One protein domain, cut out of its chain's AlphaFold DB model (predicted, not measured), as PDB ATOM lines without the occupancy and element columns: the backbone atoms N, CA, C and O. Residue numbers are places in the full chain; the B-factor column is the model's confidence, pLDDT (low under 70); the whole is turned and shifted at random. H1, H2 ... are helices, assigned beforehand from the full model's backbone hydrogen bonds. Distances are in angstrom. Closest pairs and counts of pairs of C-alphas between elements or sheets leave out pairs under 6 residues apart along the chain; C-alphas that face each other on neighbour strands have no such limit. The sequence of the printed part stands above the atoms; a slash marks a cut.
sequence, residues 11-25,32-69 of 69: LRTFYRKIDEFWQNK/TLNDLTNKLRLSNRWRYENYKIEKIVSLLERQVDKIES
ATOM      1  N   LEU A  11      23.896  45.482  84.185       66.25
ATOM      2  CA  LEU A  11      23.560  44.623  85.326       66.25
ATOM      3  C   LEU A  11      22.550  45.300  86.276       66.25
ATOM      4  O   LEU A  11      21.635  44.662  86.786       66.25
ATOM      5  N   ARG A  12      22.653  46.626  86.442       70.25
ATOM      6  CA  ARG A  12      21.708  47.446  87.219       70.25
ATOM      7  C   ARG A  12      20.280  47.365  86.675       70.25
ATOM      8  O   ARG A  12      19.327  47.346  87.448       70.25
ATOM      9  N   THR A  13      20.125  47.296  85.356       73.81
ATOM     10  CA  THR A  13      18.814  47.158  84.712       73.81
ATOM     11  C   THR A  13      18.188  45.798  85.012       73.81
ATOM     12  O   THR A  13      16.984  45.736  85.254       73.81
ATOM     13  N   PHE A  14      18.994  44.734  85.047       71.94
ATOM     14  CA  PHE A  14      18.543  43.403  85.457       71.94
ATOM     15  C   PHE A  14      18.076  43.381  86.912       71.94
ATOM     16  O   PHE A  14      16.957  42.950  87.171       71.94
ATOM     17  N   TYR A  15      18.875  43.921  87.839       73.38
ATOM     18  CA  TYR A  15      18.490  44.015  89.251       73.38
ATOM     19  C   TYR A  15      17.172  44.760  89.447       73.38
ATOM     20  O   TYR A  15      16.281  44.245  90.113       73.38
ATOM     21  N   ARG A  16      17.011  45.931  88.816       81.19
ATOM     22  CA  ARG A  16      15.764  46.701  88.915       81.19
ATOM     23  C   ARG A  16      14.562  45.903  88.416       81.19
ATOM     24  O   ARG A  16      13.502  45.954  89.018       81.19
ATOM     25  N   LYS A  17      14.716  45.162  87.319       78.44
ATOM     26  CA  LYS A  17      13.624  44.370  86.750       78.44
ATOM     27  C   LYS A  17      13.270  43.136  87.589       78.44
ATOM     28  O   LYS A  17      12.103  42.763  87.628       78.44
ATOM     29  N   ILE A  18      14.254  42.520  88.246       79.81
ATOM     30  CA  ILE A  18      14.030  41.444  89.223       79.81
ATOM     31  C   ILE A  18      13.285  41.997  90.444       79.81
ATOM     32  O   ILE A  18      12.314  41.399  90.887       79.81
ATOM     33  N   ASP A  19      13.691  43.158  90.954       82.56
ATOM     34  CA  ASP A  19      13.023  43.810  92.085       82.56
ATOM     35  C   ASP A  19      11.574  44.204  91.740       82.56
ATOM     36  O   ASP A  19      10.643  43.856  92.461       82.56
ATOM     37  N   GLU A  20      11.356  44.801  90.562       83.62
ATOM     38  CA  GLU A  20      10.014  45.062  90.019       83.62
ATOM     39  C   GLU A  20       9.174  43.778  89.908       83.62
ATOM     40  O   GLU A  20       7.965  43.820  90.126       83.62
ATOM     41  N   PHE A  21       9.770  42.637  89.550       83.00
ATOM     42  CA  PHE A  21       9.052  41.363  89.487       83.00
ATOM     43  C   PHE A  21       8.566  40.928  90.875       83.00
ATOM     44  O   PHE A  21       7.389  40.619  91.023       83.00
ATOM     45  N   TRP A  22       9.433  40.975  91.889       81.19
ATOM     46  CA  TRP A  22       9.086  40.562  93.251       81.19
ATOM     47  C   TRP A  22       8.120  41.516  93.953       81.19
ATOM     48  O   TRP A  22       7.227  41.056  94.654       81.19
ATOM     49  N   GLN A  23       8.240  42.826  93.731       83.06
ATOM     50  CA  GLN A  23       7.301  43.813  94.283       83.06
ATOM     51  C   GLN A  23       5.885  43.666  93.717       83.06
ATOM     52  O   GLN A  23       4.916  43.992  94.393       83.06
ATOM     53  N   ASN A  24       5.764  43.188  92.475       80.00
ATOM     54  CA  ASN A  24       4.477  42.943  91.824       80.00
ATOM     55  C   ASN A  24       4.021  41.480  91.939       80.00
ATOM     56  O   ASN A  24       3.031  41.111  91.307       80.00
ATOM     57  N   LYS A  25       4.750  40.640  92.683       76.12
ATOM     58  CA  LYS A  25       4.399  39.237  92.887       76.12
ATOM     59  C   LYS A  25       3.126  39.162  93.728       76.12
ATOM     60  O   LYS A  25       3.088  39.708  94.831       76.12
ATOM     61  N   THR A  32       7.245  30.777  88.389       73.38
ATOM     62  CA  THR A  32       8.313  29.939  87.846       73.38
ATOM     63  C   THR A  32       9.455  30.795  87.306       73.38
ATOM     64  O   THR A  32       9.317  31.997  87.053       73.38
ATOM     65  N   LEU A  33      10.603  30.169  87.036       70.31
ATOM     66  CA  LEU A  33      11.703  30.823  86.319       70.31
ATOM     67  C   LEU A  33      11.256  31.370  84.948       70.31
ATOM     68  O   LEU A  33      11.775  32.386  84.472       70.31
ATOM     69  N   ASN A  34      10.269  30.731  84.312       72.25
ATOM     70  CA  ASN A  34       9.696  31.221  83.064       72.25
ATOM     71  C   ASN A  34       8.958  32.544  83.261       72.25
ATOM     72  O   ASN A  34       9.111  33.429  82.425       72.25
ATOM     73  N   ASP A  35       8.246  32.737  84.368       77.56
ATOM     74  CA  ASP A  35       7.532  33.990  84.648       77.56
ATOM     75  C   ASP A  35       8.499  35.148  84.867       77.56
ATOM     76  O   ASP A  35       8.343  36.219  84.272       77.56
ATOM     77  N   LEU A  36       9.571  34.902  85.628       75.94
ATOM     78  CA  LEU A  36      10.646  35.871  85.817       75.94
ATOM     79  C   LEU A  36      11.295  36.227  84.473       75.94
ATOM     80  O   LEU A  36      11.369  37.395  84.093       75.94
ATOM     81  N   THR A  37      11.730  35.231  83.704       73.12
ATOM     82  CA  THR A  37      12.418  35.466  82.424       73.12
ATOM     83  C   THR A  37      11.503  36.064  81.344       73.12
ATOM     84  O   THR A  37      11.970  36.861  80.522       73.12
ATOM     85  N   ASN A  38      10.199  35.773  81.378       74.75
ATOM     86  CA  ASN A  38       9.171  36.415  80.552       74.75
ATOM     87  C   ASN A  38       8.980  37.887  80.940       74.75
ATOM     88  O   ASN A  38       8.939  38.749  80.056       74.75
ATOM     89  N   LYS A  39       8.942  38.213  82.241       74.38
ATOM     90  CA  LYS A  39       8.870  39.602  82.731       74.38
ATOM     91  C   LYS A  39      10.098  40.413  82.325       74.38
ATOM     92  O   LYS A  39       9.988  41.583  81.956       74.38
ATOM     93  N   LEU A  40      11.262  39.766  82.319       72.75
ATOM     94  CA  LEU A  40      12.513  40.326  81.814       72.75
ATOM     95  C   LEU A  40      12.535  40.459  80.276       72.75
ATOM     96  O   LEU A  40      13.486  41.020  79.737       72.75
ATOM     97  N   ARG A  41      11.497  39.988  79.561       71.75
ATOM     98  CA  ARG A  41      11.404  39.936  78.087       71.75
ATOM     99  C   ARG A  41      12.644  39.297  77.455       71.75
ATOM    100  O   ARG A  41      13.113  39.728  76.403       71.75
ATOM    101  N   LEU A  42      13.194  38.283  78.120       68.56
ATOM    102  CA  LEU A  42      14.370  37.564  77.651       68.56
ATOM    103  C   LEU A  42      13.927  36.519  76.637       68.56
ATOM    104  O   LEU A  42      13.161  35.608  76.970       68.56
ATOM    105  N   SER A  43      14.421  36.640  75.405       64.00
ATOM    106  CA  SER A  43      14.139  35.665  74.354       64.00
ATOM    107  C   SER A  43      14.696  34.289  74.725       64.00
ATOM    108  O   SER A  43      15.726  34.189  75.393       64.00
ATOM    109  N   ASN A  44      14.060  33.215  74.251       65.62
ATOM    110  CA  ASN A  44      14.566  31.850  74.453       65.62
ATOM    111  C   ASN A  44      16.015  31.714  73.975       65.62
ATOM    112  O   ASN A  44      16.855  31.164  74.678       65.62
ATOM    113  N   ARG A  45      16.343  32.313  72.824       68.00
ATOM    114  CA  ARG A  45      17.714  32.363  72.309       68.00
ATOM    115  C   ARG A  45      18.677  33.028  73.292       68.00
ATOM    116  O   ARG A  45      19.774  32.523  73.499       68.00
ATOM    117  N   TRP A  46      18.269  34.125  73.929       65.50
ATOM    118  CA  TRP A  46      19.082  34.756  74.959       65.50
ATOM    119  C   TRP A  46      19.273  33.850  76.174       65.50
ATOM    120  O   TRP A  46      20.403  33.745  76.648       65.50
ATOM    121  N   ARG A  47      18.202  33.177  76.629       61.66
ATOM    122  CA  ARG A  47      18.263  32.219  77.744       61.66
ATOM    123  C   ARG A  47      19.341  31.182  77.468       61.66
ATOM    124  O   ARG A  47      20.223  31.042  78.292       61.66
ATOM    125  N   TYR A  48      19.360  30.578  76.280       61.12
ATOM    126  CA  TYR A  48      20.381  29.596  75.895       61.12
ATOM    127  C   TYR A  48      21.791  30.182  75.709       61.12
ATOM    128  O   TYR A  48      22.769  29.573  76.137       61.12
ATOM    129  N   GLU A  49      21.926  31.355  75.080       61.53
ATOM    130  CA  GLU A  49      23.239  31.958  74.794       61.53
ATOM    131  C   GLU A  49      23.918  32.539  76.047       61.53
ATOM    132  O   GLU A  49      25.144  32.552  76.131       61.53
ATOM    133  N   ASN A  50      23.141  33.041  77.012       60.09
ATOM    134  CA  ASN A  50      23.648  33.804  78.160       60.09
ATOM    135  C   ASN A  50      23.508  33.052  79.488       60.09
ATOM    136  O   ASN A  50      24.067  33.514  80.479       60.09
ATOM    137  N   TYR A  51      22.914  31.849  79.491       53.16
ATOM    138  CA  TYR A  51      23.086  30.857  80.566       53.16
ATOM    139  C   TYR A  51      24.561  30.498  80.825       53.16
ATOM    140  O   TYR A  51      24.874  29.773  81.755       53.16
ATOM    141  N   LYS A  52      25.489  30.949  79.975       49.66
ATOM    142  CA  LYS A  52      26.933  30.759  80.149       49.66
ATOM    143  C   LYS A  52      27.642  31.976  80.752       49.66
ATOM    144  O   LYS A  52      28.836  31.906  81.019       49.66
ATOM    145  N   ILE A  53      26.943  33.096  80.954       61.00
ATOM    146  CA  ILE A  53      27.504  34.278  81.618       61.00
ATOM    147  C   ILE A  53      27.276  34.107  83.120       61.00
ATOM    148  O   ILE A  53      26.202  34.448  83.619       61.00
ATOM    149  N   GLU A  54      28.295  33.609  83.830       58.66
ATOM    150  CA  GLU A  54      28.270  33.309  85.277       58.66
ATOM    151  C   GLU A  54      27.503  34.350  86.106       58.66
ATOM    152  O   GLU A  54      26.652  34.008  86.919       58.66
ATOM    153  N   LYS A  55      27.721  35.646  85.851       64.19
ATOM    154  CA  LYS A  55      27.111  36.728  86.643       64.19
ATOM    155  C   LYS A  55      25.587  36.815  86.542       64.19
ATOM    156  O   LYS A  55      24.960  37.253  87.503       64.19
ATOM    157  N   ILE A  56      24.989  36.472  85.399       63.22
ATOM    158  CA  ILE A  56      23.525  36.524  85.237       63.22
ATOM    159  C   ILE A  56      22.893  35.191  85.646       63.22
ATOM    160  O   ILE A  56      21.806  35.188  86.220       63.22
ATOM    161  N   VAL A  57      23.606  34.085  85.433       64.25
ATOM    162  CA  VAL A  57      23.223  32.751  85.912       64.25
ATOM    163  C   VAL A  57      23.080  32.757  87.425       64.25
ATOM    164  O   VAL A  57      21.982  32.527  87.916       64.25
ATOM    165  N   SER A  58      24.114  33.189  88.153       67.38
ATOM    166  CA  SER A  58      24.059  33.261  89.617       67.38
ATOM    167  C   SER A  58      22.970  34.206  90.133       67.38
ATOM    168  O   SER A  58      22.504  34.062  91.260       67.38
ATOM    169  N   LEU A  59      22.549  35.195  89.337       70.12
ATOM    170  CA  LEU A  59      21.433  36.064  89.706       70.12
ATOM    171  C   LEU A  59      20.081  35.385  89.553       70.12
ATOM    172  O   LEU A  59      19.226  35.570  90.419       70.12
ATOM    173  N   LEU A  60      19.900  34.634  88.467       69.88
ATOM    174  CA  LEU A  60      18.695  33.852  88.215       69.88
ATOM    175  C   LEU A  60      18.586  32.682  89.197       69.88
ATOM    176  O   LEU A  60      17.519  32.514  89.771       69.88
ATOM    177  N   GLU A  61      19.675  31.957  89.467       69.75
ATOM    178  CA  GLU A  61      19.729  30.873  90.464       69.75
ATOM    179  C   GLU A  61      19.296  31.366  91.851       69.75
ATOM    180  O   GLU A  61      18.375  30.815  92.438       69.75
ATOM    181  N   ARG A  62      19.818  32.514  92.308       75.31
ATOM    182  CA  ARG A  62      19.360  33.144  93.564       75.31
ATOM    183  C   ARG A  62      17.879  33.523  93.573       75.31
ATOM    184  O   ARG A  62      17.323  33.755  94.643       75.31
ATOM    185  N   GLN A  63      17.257  33.713  92.406       73.31
ATOM    186  CA  GLN A  63      15.813  33.938  92.337       73.31
ATOM    187  C   GLN A  63      15.040  32.618  92.344       73.31
ATOM    188  O   GLN A  63      13.951  32.601  92.901       73.31
ATOM    189  N   VAL A  64      15.589  31.540  91.774       66.94
ATOM    190  CA  VAL A  64      15.009  30.189  91.852       66.94
ATOM    191  C   VAL A  64      14.937  29.730  93.307       66.94
ATOM    192  O   VAL A  64      13.860  29.345  93.746       66.94
ATOM    193  N   ASP A  65      15.999  29.928  94.091       68.56
ATOM    194  CA  ASP A  65      15.998  29.600  95.526       68.56
ATOM    195  C   ASP A  65      14.871  30.317  96.300       68.56
ATOM    196  O   ASP A  65      14.316  29.785  97.254       68.56
ATOM    197  N   LYS A  66      14.501  31.537  95.884       70.94
ATOM    198  CA  LYS A  66      13.388  32.307  96.476       70.94
ATOM    199  C   LYS A  66      12.005  31.881  95.986       70.94
ATOM    200  O   LYS A  66      11.006  32.309  96.556       70.94
ATOM    201  N   ILE A  67      11.940  31.166  94.868       69.31
ATOM    202  CA  ILE A  67      10.704  30.611  94.313       69.31
ATOM    203  C   ILE A  67      10.395  29.265  94.976       69.31
ATOM    204  O   ILE A  67       9.232  28.981  95.236       69.31
ATOM    205  N   GLU A  68      11.426  28.452  95.214       59.78
ATOM    206  CA  GLU A  68      11.307  27.100  95.772       59.78
ATOM    207  C   GLU A  68      11.238  27.063  97.312       59.78
ATOM    208  O   GLU A  68      10.907  26.019  97.874       59.78
ATOM    209  N   SER A  69      11.533  28.184  97.984       58.50
ATOM    210  CA  SER A  69      11.402  28.366  99.441       58.50
ATOM    211  C   SER A  69      10.030  28.880  99.860       58.50
ATOM    212  O   SER A  69       9.693  28.595 101.031       58.50
TER     213      SER A  69
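Overview. This is residues 11 to 25 and 32 to 69 of the 69 residues of an uncharacterized protein of Spiroplasma kunkelii CR2-3x (UniProt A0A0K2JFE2). What shape do the helices make? The two longer helices, H4 and H1, lie side by side and point much the same way, with the short H2 set crosswise over one side of the pair and the short H3 toward the end of H4 that begins at Glu 54. What is it built of? The printed part has 53 residues with four named helices, H1, H2, H3, H4 along the chain, and no named strand: the class is all helix. How large is it? It is compact and rounded, with a radius of gyration of the C-alphas of 10.5 A and spans of 27 by 20 by 20 A.

Along the chain. Where is the longest helix? H4, residues 54 to 68, runs 20.9 A from C-alpha 54 at (28.270, 33.309, 85.277) to C-alpha 68 at (11.307, 27.100, 95.772). Where are the others? H1, residues 11 to 23, spans 18.6 A from C-alpha 11 at (23.560, 44.623, 85.326). H2 is residues 33 to 39, 9.9 A, and H3 residues 44 to 50, 10.0 A.

Arrangement. What is round H4? With residues 60 to 64 alone it only just touches H2, with 3 pairs of C-alphas within 8 A, the closest Leu 33 and Val 64 at 6.5 A; at 70.0 degrees they are only just about perpendicular. H3 is close but not clearly touching, C-alphas 50 and 56 being closest at 7.6 A. What of H1? Its residues 17 to 21 alone touch H2, closest at C-alphas 21 and 36, 6.8 A, about perpendicular at 77 degrees. H1 and H4 are near each other; H1 and H3 are apart. Are the backbones whole? Every O i to N i+4 pair is within hydrogen-bond range in H1, H2 and H3, and 9 of 11 in H4.

Size, cuts and confidence. Is anything missing? Residues 26 to 31 are not printed, and C-alphas 25 and 32 are 11.3 A apart across the cut. Are the links long? Those from H2 to H3 and H3 to H4 are tight. Where is confidence low? Mean pLDDT of the printed part is 70.0, and 25 residues are under 70, among them 42 to 58.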